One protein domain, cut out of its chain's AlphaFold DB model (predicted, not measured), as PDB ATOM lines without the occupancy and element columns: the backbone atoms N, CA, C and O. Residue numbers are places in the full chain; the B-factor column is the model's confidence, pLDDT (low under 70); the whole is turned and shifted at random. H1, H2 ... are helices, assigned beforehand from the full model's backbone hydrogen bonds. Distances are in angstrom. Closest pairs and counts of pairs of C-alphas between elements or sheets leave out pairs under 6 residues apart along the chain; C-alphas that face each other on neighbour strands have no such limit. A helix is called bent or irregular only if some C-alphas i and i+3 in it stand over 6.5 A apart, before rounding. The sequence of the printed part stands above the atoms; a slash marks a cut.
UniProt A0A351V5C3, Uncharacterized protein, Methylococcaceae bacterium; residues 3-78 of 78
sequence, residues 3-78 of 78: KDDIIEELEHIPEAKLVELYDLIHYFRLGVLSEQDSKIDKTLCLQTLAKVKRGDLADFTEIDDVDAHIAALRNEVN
ATOM      1  N   LYS A   3      28.948 -33.110  17.568       91.25
ATOM      2  CA  LYS A   3      29.318 -33.176  16.152       91.25
ATOM      3  C   LYS A   3      29.315 -34.606  15.598       91.25
ATOM      4  O   LYS A   3      28.865 -34.801  14.479       91.25
ATOM      5  N   ASP A   4      29.842 -35.561  16.355       95.50
ATOM      6  CA  ASP A   4      29.908 -36.966  15.947       95.50
ATOM      7  C   ASP A   4      28.497 -37.561  15.915       95.50
ATOM      8  O   ASP A   4      28.136 -38.192  14.930       95.50
ATOM      9  N   ASP A   5      27.682 -37.242  16.926       95.81
ATOM     10  CA  ASP A   5      26.284 -37.676  17.017       95.81
ATOM     11  C   ASP A   5      25.468 -37.150  15.815       95.81
ATOM     12  O   ASP A   5      24.666 -37.868  15.229       95.81
ATOM     13  N   ILE A   6      25.718 -35.906  15.381       93.44
ATOM     14  CA  ILE A   6      25.103 -35.342  14.169       93.44
ATOM     15  C   ILE A   6      25.564 -36.085  12.910       93.44
ATOM     16  O   ILE A   6      24.747 -36.340  12.033       93.44
ATOM     17  N   ILE A   7      26.858 -36.404  12.787       94.00
ATOM     18  CA  ILE A   7      27.386 -37.121  11.616       94.00
ATOM     19  C   ILE A   7      26.749 -38.509  11.514       94.00
ATOM     20  O   ILE A   7      26.337 -38.892  10.425       94.00
ATOM     21  N   GLU A   8      26.616 -39.223  12.633       95.94
ATOM     22  CA  GLU A   8      25.972 -40.539  12.675       95.94
ATOM     23  C   GLU A   8      24.509 -40.480  12.205       95.94
ATOM     24  O   GLU A   8      24.097 -41.279  11.369       95.94
ATOM     25  N   GLU A   9      23.738 -39.482  12.644       93.62
ATOM     26  CA  GLU A   9      22.351 -39.297  12.192       93.62
ATOM     27  C   GLU A   9      22.249 -38.986  10.688       93.62
ATOM     28  O   GLU A   9      21.321 -39.445  10.019       93.62
ATOM     29  N   LEU A  10      23.205 -38.236  10.123       93.81
ATOM     30  CA  LEU A  10      23.208 -37.899   8.694       93.81
ATOM     31  C   LEU A  10      23.393 -39.131   7.794       93.81
ATOM     32  O   LEU A  10      22.822 -39.157   6.705       93.81
ATOM     33  N   GLU A  11      24.118 -40.161   8.244       94.88
ATOM     34  CA  GLU A  11      24.304 -41.422   7.498       94.88
ATOM     35  C   GLU A  11      22.983 -42.190   7.296       94.88
ATOM     36  O   GLU A  11      22.854 -43.008   6.384       94.88
ATOM     37  N   HIS A  12      21.971 -41.922   8.125       96.25
ATOM     38  CA  HIS A  12      20.651 -42.545   8.031       96.25
ATOM     39  C   HIS A  12      19.667 -41.778   7.134       96.25
ATOM     40  O   HIS A  12      18.540 -42.235   6.915       96.25
ATOM     41  N   ILE A  13      20.068 -40.625   6.592       94.31
ATOM     42  CA  ILE A  13      19.201 -39.757   5.796       94.31
ATOM     43  C   ILE A  13      19.398 -40.038   4.300       94.31
ATOM     44  O   ILE A  13      20.529 -40.061   3.816       94.31
ATOM     45  N   PRO A  14      18.315 -40.208   3.517       95.88
ATOM     46  CA  PRO A  14      18.429 -40.353   2.072       95.88
ATOM     47  C   PRO A  14      19.119 -39.144   1.436       95.88
ATOM     48  O   PRO A  14      18.784 -38.002   1.749       95.88
ATOM     49  N   GLU A  15      19.992 -39.380   0.459       89.75
ATOM     50  CA  GLU A  15      20.796 -38.317  -0.158       89.75
ATOM     51  C   GLU A  15      19.968 -37.169  -0.753       89.75
ATOM     52  O   GLU A  15      20.330 -36.000  -0.630       89.75
ATOM     53  N   ALA A  16      18.779 -37.469  -1.282       92.25
ATOM     54  CA  ALA A  16      17.841 -36.454  -1.767       92.25
ATOM     55  C   ALA A  16      17.438 -35.414  -0.698       92.25
ATOM     56  O   ALA A  16      17.042 -34.305  -1.044       92.25
ATOM     57  N   LYS A  17      17.531 -35.759   0.592       92.75
ATOM     58  CA  LYS A  17      17.249 -34.878   1.735       92.75
ATOM     59  C   LYS A  17      18.496 -34.238   2.338       92.75
ATOM     60  O   LYS A  17      18.377 -33.215   3.007       92.75
ATOM     61  N   LEU A  18      19.685 -34.773   2.052       93.44
ATOM     62  CA  LEU A  18      20.948 -34.170   2.483       93.44
ATOM     63  C   LEU A  18      21.177 -32.800   1.842       93.44
ATOM     64  O   LEU A  18      21.763 -31.935   2.481       93.44
ATOM     65  N   VAL A  19      20.662 -32.570   0.630       92.62
ATOM     66  CA  VAL A  19      20.729 -31.258  -0.038       92.62
ATOM     67  C   VAL A  19      19.984 -30.186   0.767       92.62
ATOM     68  O   VAL A  19      20.548 -29.137   1.060       92.62
ATOM     69  N   GLU A  20      18.754 -30.473   1.204       91.88
ATOM     70  CA  GLU A  20      17.946 -29.545   2.017       91.88
ATOM     71  C   GLU A  20      18.633 -29.231   3.363       91.88
ATOM     72  O   GLU A  20      18.626 -28.091   3.833       91.88
ATOM     73  N   LEU A  21      19.266 -30.236   3.977       91.75
ATOM     74  CA  LEU A  21      20.012 -30.071   5.227       91.75
ATOM     75  C   LEU A  21      21.324 -29.309   5.033       91.75
ATOM     76  O   LEU A  21      21.674 -28.480   5.875       91.75
ATOM     77  N   TYR A  22      22.037 -29.561   3.933       92.88
ATOM     78  CA  TYR A  22      23.232 -28.811   3.571       92.88
ATOM     79  C   TYR A  22      22.906 -27.329   3.443       92.88
ATOM     80  O   TYR A  22      23.596 -26.517   4.055       92.88
ATOM     81  N   ASP A  23      21.839 -26.985   2.721       93.19
ATOM     82  CA  ASP A  23      21.424 -25.597   2.545       93.19
ATOM     83  C   ASP A  23      21.136 -24.942   3.899       93.19
ATOM     84  O   ASP A  23      21.656 -23.864   4.185       93.19
ATOM     85  N   LEU A  24      20.394 -25.615   4.785       93.81
ATOM     86  CA  LEU A  24      20.117 -25.110   6.130       93.81
ATOM     87  C   LEU A  24      21.402 -24.849   6.933       93.81
ATOM     88  O   LEU A  24      21.570 -23.767   7.501       93.81
ATOM     89  N   ILE A  25      22.316 -25.822   6.976       93.12
ATOM     90  CA  ILE A  25      23.596 -25.699   7.688       93.12
ATOM     91  C   ILE A  25      24.446 -24.587   7.066       93.12
ATOM     92  O   ILE A  25      25.081 -23.807   7.781       93.12
ATOM     93  N   HIS A  26      24.451 -24.490   5.738       92.69
ATOM     94  CA  HIS A  26      25.185 -23.484   4.989       92.69
ATOM     95  C   HIS A  26      24.669 -22.076   5.298       92.69
ATOM     96  O   HIS A  26      25.462 -21.211   5.674       92.69
ATOM     97  N   TYR A  27      23.355 -21.856   5.215       93.50
ATOM     98  CA  TYR A  27      22.729 -20.580   5.562       93.50
ATOM     99  C   TYR A  27      22.967 -20.215   7.023       93.50
ATOM    100  O   TYR A  27      23.321 -19.075   7.315       93.50
ATOM    101  N   PHE A  28      22.846 -21.177   7.939       91.94
ATOM    102  CA  PHE A  28      23.136 -20.948   9.350       91.94
ATOM    103  C   PHE A  28      24.592 -20.508   9.563       91.94
ATOM    104  O   PHE A  28      24.848 -19.513  10.239       91.94
ATOM    105  N   ARG A  29      25.557 -21.188   8.926       92.25
ATOM    106  CA  ARG A  29      26.980 -20.816   8.972       92.25
ATOM    107  C   ARG A  29      27.212 -19.404   8.432       92.25
ATOM    108  O   ARG A  29      27.951 -18.646   9.053       92.25
ATOM    109  N   LEU A  30      26.605 -19.055   7.296       87.56
ATOM    110  CA  LEU A  30      26.703 -17.709   6.728       87.56
ATOM    111  C   LEU A  30      26.099 -16.655   7.660       87.56
ATOM    112  O   LEU A  30      26.704 -15.606   7.839       87.56
ATOM    113  N   GLY A  31      24.961 -16.941   8.297       83.62
ATOM    114  CA  GLY A  31      24.348 -16.055   9.287       83.62
ATOM    115  C   GLY A  31      25.267 -15.795  10.481       83.62
ATOM    116  O   GLY A  31      25.499 -14.645  10.842       83.62
ATOM    117  N   VAL A  32      25.882 -16.845  11.033       85.62
ATOM    118  CA  VAL A  32      26.848 -16.715  12.138       85.62
ATOM    119  C   VAL A  32      28.079 -15.902  11.727       85.62
ATOM    120  O   VAL A  32      28.558 -15.083  12.508       85.62
ATOM    121  N   LEU A  33      28.599 -16.101  10.513       80.44
ATOM    122  CA  LEU A  33      29.719 -15.307   9.992       80.44
ATOM    123  C   LEU A  33      29.311 -13.845   9.762       80.44
ATOM    124  O   LEU A  33      30.026 -12.936  10.168       80.44
ATOM    125  N   SER A  34      28.116 -13.613   9.221       75.69
ATOM    126  CA  SER A  34      27.549 -12.274   9.047       75.69
ATOM    127  C   SER A  34      27.405 -11.533  10.376       75.69
ATOM    128  O   SER A  34      27.655 -10.332  10.425       75.69
ATOM    129  N   GLU A  35      27.013 -12.202  11.462       69.06
ATOM    130  CA  GLU A  35      26.971 -11.593  12.799       69.06
ATOM    131  C   GLU A  35      28.365 -11.230  13.333       69.06
ATOM    132  O   GLU A  35      28.511 -10.285  14.114       69.06
ATOM    133  N   GLN A  36      29.400 -11.966  12.921       65.31
ATOM    134  CA  GLN A  36      30.785 -11.659  13.279       65.31
ATOM    135  C   GLN A  36      31.318 -10.454  12.501       65.31
ATOM    136  O   GLN A  36      31.983  -9.611  13.109       65.31
ATOM    137  N   ASP A  37      30.968 -10.343  11.219       63.03
ATOM    138  CA  ASP A  37      31.404  -9.256  10.335       63.03
ATOM    139  C   ASP A  37      30.568  -7.975  10.505       63.03
ATOM    140  O   ASP A  37      31.072  -6.867  10.341       63.03
ATOM    141  N   SER A  38      29.309  -8.090  10.936       60.62
ATOM    142  CA  SER A  38      28.380  -6.960  11.117       60.62
ATOM    143  C   SER A  38      28.359  -6.422  12.547       60.62
ATOM    144  O   SER A  38      27.310  -6.028  13.071       60.62
ATOM    145  N   LYS A  39      29.508  -6.388  13.227       67.69
ATOM    146  CA  LYS A  39      29.586  -5.705  14.521       67.69
ATOM    147  C   LYS A  39      29.561  -4.206  14.281       67.69
ATOM    148  O   LYS A  39      30.596  -3.584  14.067       67.69
ATOM    149  N   ILE A  40      28.366  -3.625  14.371       73.25
ATOM    150  CA  ILE A  40      28.205  -2.180  14.532       73.25
ATOM    151  C   ILE A  40      29.114  -1.755  15.686       73.25
ATOM    152  O   ILE A  40      28.898  -2.149  16.840       73.25
ATOM    153  N   ASP A  41      30.134  -0.959  15.373       82.31
ATOM    154  CA  ASP A  41      30.991  -0.372  16.389       82.31
ATOM    155  C   ASP A  41      30.165   0.651  17.175       82.31
ATOM    156  O   ASP A  41      29.968   1.803  16.780       82.31
ATOM    157  N   LYS A  42      29.649   0.201  18.323       83.56
ATOM    158  CA  LYS A  42      28.835   1.017  19.227       83.56
ATOM    159  C   LYS A  42      29.570   2.284  19.654       83.56
ATOM    160  O   LYS A  42      28.926   3.314  19.847       83.56
ATOM    161  N   THR A  43      30.892   2.221  19.798       87.75
ATOM    162  CA  THR A  43      31.710   3.373  20.179       87.75
ATOM    163  C   THR A  43      31.697   4.404  19.065       87.75
ATOM    164  O   THR A  43      31.389   5.568  19.320       87.75
ATOM    165  N   LEU A  44      31.939   3.965  17.828       87.31
ATOM    166  CA  LEU A  44      31.883   4.830  16.655       87.31
ATOM    167  C   LEU A  44      30.489   5.452  16.478       87.31
ATOM    168  O   LEU A  44      30.381   6.660  16.260       87.31
ATOM    169  N   CYS A  45      29.411   4.679  16.656       87.12
ATOM    170  CA  CYS A  45      28.045   5.210  16.606       87.12
ATOM    171  C   CYS A  45      27.808   6.297  17.662       87.12
ATOM    172  O   CYS A  45      27.307   7.375  17.341       87.12
ATOM    173  N   LEU A  46      28.182   6.048  18.920       91.94
ATOM    174  CA  LEU A  46      27.999   7.017  20.005       91.94
ATOM    175  C   LEU A  46      28.829   8.289  19.787       91.94
ATOM    176  O   LEU A  46      28.334   9.390  20.036       91.94
ATOM    177  N   GLN A  47      30.059   8.160  19.285       91.31
ATOM    178  CA  GLN A  47      30.911   9.297  18.924       91.31
ATOM    179  C   GLN A  47      30.306  10.122  17.786       91.31
ATOM    180  O   GLN A  47      30.250  11.349  17.880       91.31
ATOM    181  N   THR A  48      29.798   9.454  16.750       90.44
ATOM    182  CA  THR A  48      29.139  10.093  15.602       90.44
ATOM    183  C   THR A  48      27.891  10.857  16.048       90.44
ATOM    184  O   THR A  48      27.746  12.037  15.740       90.44
ATOM    185  N   LEU A  49      27.037  10.247  16.878       91.62
ATOM    186  CA  LEU A  49      25.867  10.918  17.457       91.62
ATOM    187  C   LEU A  49      26.254  12.141  18.302       91.62
ATOM    188  O   LEU A  49      25.568  13.162  18.268       91.62
ATOM    189  N   ALA A  50      27.348  12.057  19.066       93.00
ATOM    190  CA  ALA A  50      27.844  13.183  19.850       93.00
ATOM    191  C   ALA A  50      28.364  14.332  18.969       93.00
ATOM    192  O   ALA A  50      28.126  15.491  19.311       93.00
ATOM    193  N   LYS A  51      29.036  14.037  17.844       92.56
ATOM    194  CA  LYS A  51      29.446  15.047  16.849       92.56
ATOM    195  C   LYS A  51      28.229  15.773  16.266       92.56
ATOM    196  O   LYS A  51      28.146  16.994  16.381       92.56
ATOM    197  N   VAL A  52      27.235  15.018  15.788       90.81
ATOM    198  CA  VAL A  52      25.989  15.570  15.223       90.81
ATOM    199  C   VAL A  52      25.262  16.459  16.235       90.81
ATOM    200  O   VAL A  52      24.884  17.580  15.910       90.81
ATOM    201  N   LYS A  53      25.130  16.022  17.496       92.06
ATOM    202  CA  LYS A  53      24.493  16.826  18.558       92.06
ATOM    203  C   LYS A  53      25.196  18.156  18.837       92.06
ATOM    204  O   LYS A  53      24.549  19.084  19.310       92.06
ATOM    205  N   ARG A  54      26.505  18.243  18.591       93.94
ATOM    206  CA  ARG A  54      27.298  19.470  18.768       93.94
ATOM    207  C   ARG A  54      27.355  20.337  17.506       93.94
ATOM    208  O   ARG A  54      27.969  21.396  17.557       93.94
ATOM    209  N   GLY A  55      26.739  19.904  16.402       90.56
ATOM    210  CA  GLY A  55      26.819  20.585  15.108       90.56
ATOM    211  C   GLY A  55      28.182  20.454  14.423       90.56
ATOM    212  O   GLY A  55      28.470  21.203  13.496       90.56
ATOM    213  N   ASP A  56      29.025  19.524  14.877       91.31
ATOM    214  CA  ASP A  56      30.325  19.246  14.268       91.31
ATOM    215  C   ASP A  56      30.136  18.313  13.069       91.31
ATOM    216  O   ASP A  56      30.110  17.087  13.210       91.31
ATOM    217  N   LEU A  57      29.918  18.928  11.904       88.81
ATOM    218  CA  LEU A  57      29.615  18.250  10.643       88.81
ATOM    219  C   LEU A  57      30.762  18.334   9.625       88.81
ATOM    220  O   LEU A  57      30.564  17.981   8.470       88.81
ATOM    221  N   ALA A  58      31.953  18.791  10.026       88.38
ATOM    222  CA  ALA A  58      33.059  19.061   9.100       88.38
ATOM    223  C   ALA A  58      33.506  17.826   8.293       88.38
ATOM    224  O   ALA A  58      33.911  17.960   7.143       88.38
ATOM    225  N   ASP A  59      33.389  16.634   8.888       84.75
ATOM    226  CA  ASP A  59      33.742  15.355   8.257       84.75
ATOM    227  C   ASP A  59      32.556  14.689   7.526       84.75
ATOM    228  O   ASP A  59      32.698  13.596   6.980       84.75
ATOM    229  N   PHE A  60      31.362  15.290   7.563       88.31
ATOM    230  CA  PHE A  60      30.160  14.719   6.960       88.31
ATOM    231  C   PHE A  60      29.982  15.262   5.544       88.31
ATOM    232  O   PHE A  60      30.133  16.455   5.294       88.31
ATOM    233  N   THR A  61      29.629  14.376   4.617       87.00
ATOM    234  CA  THR A  61      29.252  14.754   3.251       87.00
ATOM    235  C   THR A  61      27.741  14.648   3.119       87.00
ATOM    236  O   THR A  61      27.146  13.672   3.581       87.00
ATOM    237  N   GLU A  62      27.121  15.663   2.527       87.62
ATOM    238  CA  GLU A  62      25.698  15.631   2.207       87.62
ATOM    239  C   GLU A  62      25.432  14.572   1.130       87.62
ATOM    240  O   GLU A  62      26.214  14.409   0.193       87.62
ATOM    241  N   ILE A  63      24.353  13.810   1.300       91.12
ATOM    242  CA  ILE A  63      23.903  12.836   0.307       91.12
ATOM    243  C   ILE A  63      22.749  13.483  -0.452       91.12
ATOM    244  O   ILE A  63      21.631  13.543   0.060       91.12
ATOM    245  N   ASP A  64      23.034  13.948  -1.667       86.94
ATOM    246  CA  ASP A  64      22.056  14.629  -2.525       86.94
ATOM    247  C   ASP A  64      20.964  13.675  -3.046       86.94
ATOM    248  O   ASP A  64      19.813  14.072  -3.228       86.94
ATOM    249  N   ASP A  65      21.321  12.405  -3.274       93.06
ATOM    250  CA  ASP A  65      20.422  11.341  -3.730       93.06
ATOM    251  C   ASP A  65      20.667  10.060  -2.922       93.06
ATOM    252  O   ASP A  65      21.669   9.353  -3.081       93.06
ATOM    253  N   VAL A  66      19.724   9.775  -2.026       90.81
ATOM    254  CA  VAL A  66      19.784   8.626  -1.118       90.81
ATOM    255  C   VAL A  66      19.681   7.303  -1.881       90.81
ATOM    256  O   VAL A  66      20.377   6.347  -1.531       90.81
ATOM    257  N   ASP A  67      18.868   7.235  -2.935       92.50
ATOM    258  CA  ASP A  67      18.649   6.002  -3.695       92.50
ATOM    259  C   ASP A  67      19.885   5.644  -4.528       92.50
ATOM    260  O   ASP A  67      20.322   4.488  -4.539       92.50
ATOM    261  N   ALA A  68      20.507   6.645  -5.159       90.00
ATOM    262  CA  ALA A  68      21.767   6.470  -5.877       90.00
ATOM    263  C   ALA A  68      22.899   6.018  -4.939       90.00
ATOM    264  O   ALA A  68      23.676   5.122  -5.287       90.00
ATOM    265  N   HIS A  69      22.966   6.582  -3.730       88.81
ATOM    266  CA  HIS A  69      23.969   6.202  -2.736       88.81
ATOM    267  C   HIS A  69      23.782   4.757  -2.240       88.81
ATOM    268  O   HIS A  69      24.746   3.994  -2.165       88.81
ATOM    269  N   ILE A  70      22.538   4.332  -1.979       87.44
ATOM    270  CA  ILE A  70      22.228   2.940  -1.612       87.44
ATOM    271  C   ILE A  70      22.604   1.972  -2.745       87.44
ATOM    272  O   ILE A  70      23.137   0.892  -2.479       87.44
ATOM    273  N   ALA A  71      22.341   2.336  -4.003       87.81
ATOM    274  CA  ALA A  71      22.708   1.514  -5.152       87.81
ATOM    275  C   ALA A  71      24.233   1.351  -5.291       87.81
ATOM    276  O   ALA A  71      24.696   0.242  -5.559       87.81
ATOM    277  N   ALA A  72      25.010   2.414  -5.058       86.44
ATOM    278  CA  ALA A  72      26.472   2.361  -5.076       86.44
ATOM    279  C   ALA A  72      27.029   1.412  -4.000       86.44
ATOM    280  O   ALA A  72      27.797   0.509  -4.326       86.44
ATOM    281  N   LEU A  73      26.558   1.528  -2.753       86.00
ATOM    282  CA  LEU A  73      26.988   0.657  -1.651       86.00
ATOM    283  C   LEU A  73      26.675  -0.822  -1.916       86.00
ATOM    284  O   LEU A  73      27.485  -1.696  -1.624       86.00
ATOM    285  N   ARG A  74      25.512  -1.124  -2.505       79.88
ATOM    286  CA  ARG A  74      25.151  -2.502  -2.877       79.88
ATOM    287  C   ARG A  74      26.095  -3.104  -3.918       79.88
ATOM    288  O   ARG A  74      26.273  -4.317  -3.919       79.88
ATOM    289  N   ASN A  75      26.680  -2.287  -4.788       77.06
ATOM    290  CA  ASN A  75      27.634  -2.746  -5.796       77.06
ATOM    291  C   ASN A  75      29.048  -2.939  -5.232       77.06
ATOM    292  O   ASN A  75      29.813  -3.689  -5.816       77.06
ATOM    293  N   GLU A  76      29.401  -2.292  -4.118       77.19
ATOM    294  CA  GLU A  76      30.699  -2.483  -3.443       77.19
ATOM    295  C   GLU A  76      30.749  -3.754  -2.581       77.19
ATOM    296  O   GLU A  76      31.827  -4.229  -2.230       77.19
ATOM    297  N   VAL A  77      29.582  -4.301  -2.228       68.19
ATOM    298  CA  VAL A  77      29.443  -5.507  -1.392       68.19
ATOM    299  C   VAL A  77      29.298  -6.793  -2.228       68.19
ATOM    300  O   VAL A  77      29.469  -7.882  -1.681       68.19
ATOM    301  N   ASN A  78      29.008  -6.690  -3.534       46.94
ATOM    302  CA  ASN A  78      28.893  -7.821  -4.475       46.94
ATOM    303  C   ASN A  78      30.143  -7.970  -5.348       46.94
ATOM    304  O   ASN A  78      30.487  -9.130  -5.668       46.94
TER     305      ASN A  78
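This is residues 3 to 78 of the 78 residues of an uncharacterized protein of Methylococcaceae bacterium (UniProt A0A351V5C3). The model is an open, stretched-out chain of four helices, with no two of them clearly touching. The long H2 and then H3 follow each other along the longest axis, H1 folds back beside the beginning of H2 in a narrow V, and after H3 a long link turns the chain back into H4, which lies across an empty gap from H3. The printed part has 76 residues with four named helices, in the order H1, H2, H3, H4, and no named strand; the class is all helix. It is extended, with a radius of gyration of the C-alphas of 21.9 A and spans of 64 by 28 by 14 A.

H1, residues 3 to 11, and H2, residues 15 to 37, are close but not clearly touching; their closest C-alphas, those of Leu 10 and Leu 18, are 7.6 A apart. Their lines stand at a shallow tilt of 29 degrees, opposite ways. H3, residues 42 to 53, is apart from H1 and H2. H4, residues 66 to 76, is apart from H1, H2 and H3. Every O i to N i+4 pair is within hydrogen-bond range in H1, H3 and H4; in H2 it is 17 of 19.

H1 begins at C-alpha 3 (29.318, -33.176, 16.152) and is 13.0 A long from first to last C-alpha. H2 measures 32.7 A and ends at C-alpha 37 (31.404, -9.256, 10.335); it is neither bent nor irregular, but only just: C-alphas 16 and 19 are 6.2 A apart. H3 measures 16.4 A. H4 measures 15.7 A and ends at C-alpha 76 (30.699, -2.483, -3.443).

The two C-alphas farthest apart, those of His 12 and Gly 55, are 63.8 A apart. The links H1 to H2 and H2 to H3 are tight; H3 to H4, residues 54 to 65, is long. The printed part has no cut. Its mean pLDDT is 87.2, with residues 35 to 39 and 77 to 78 under 70.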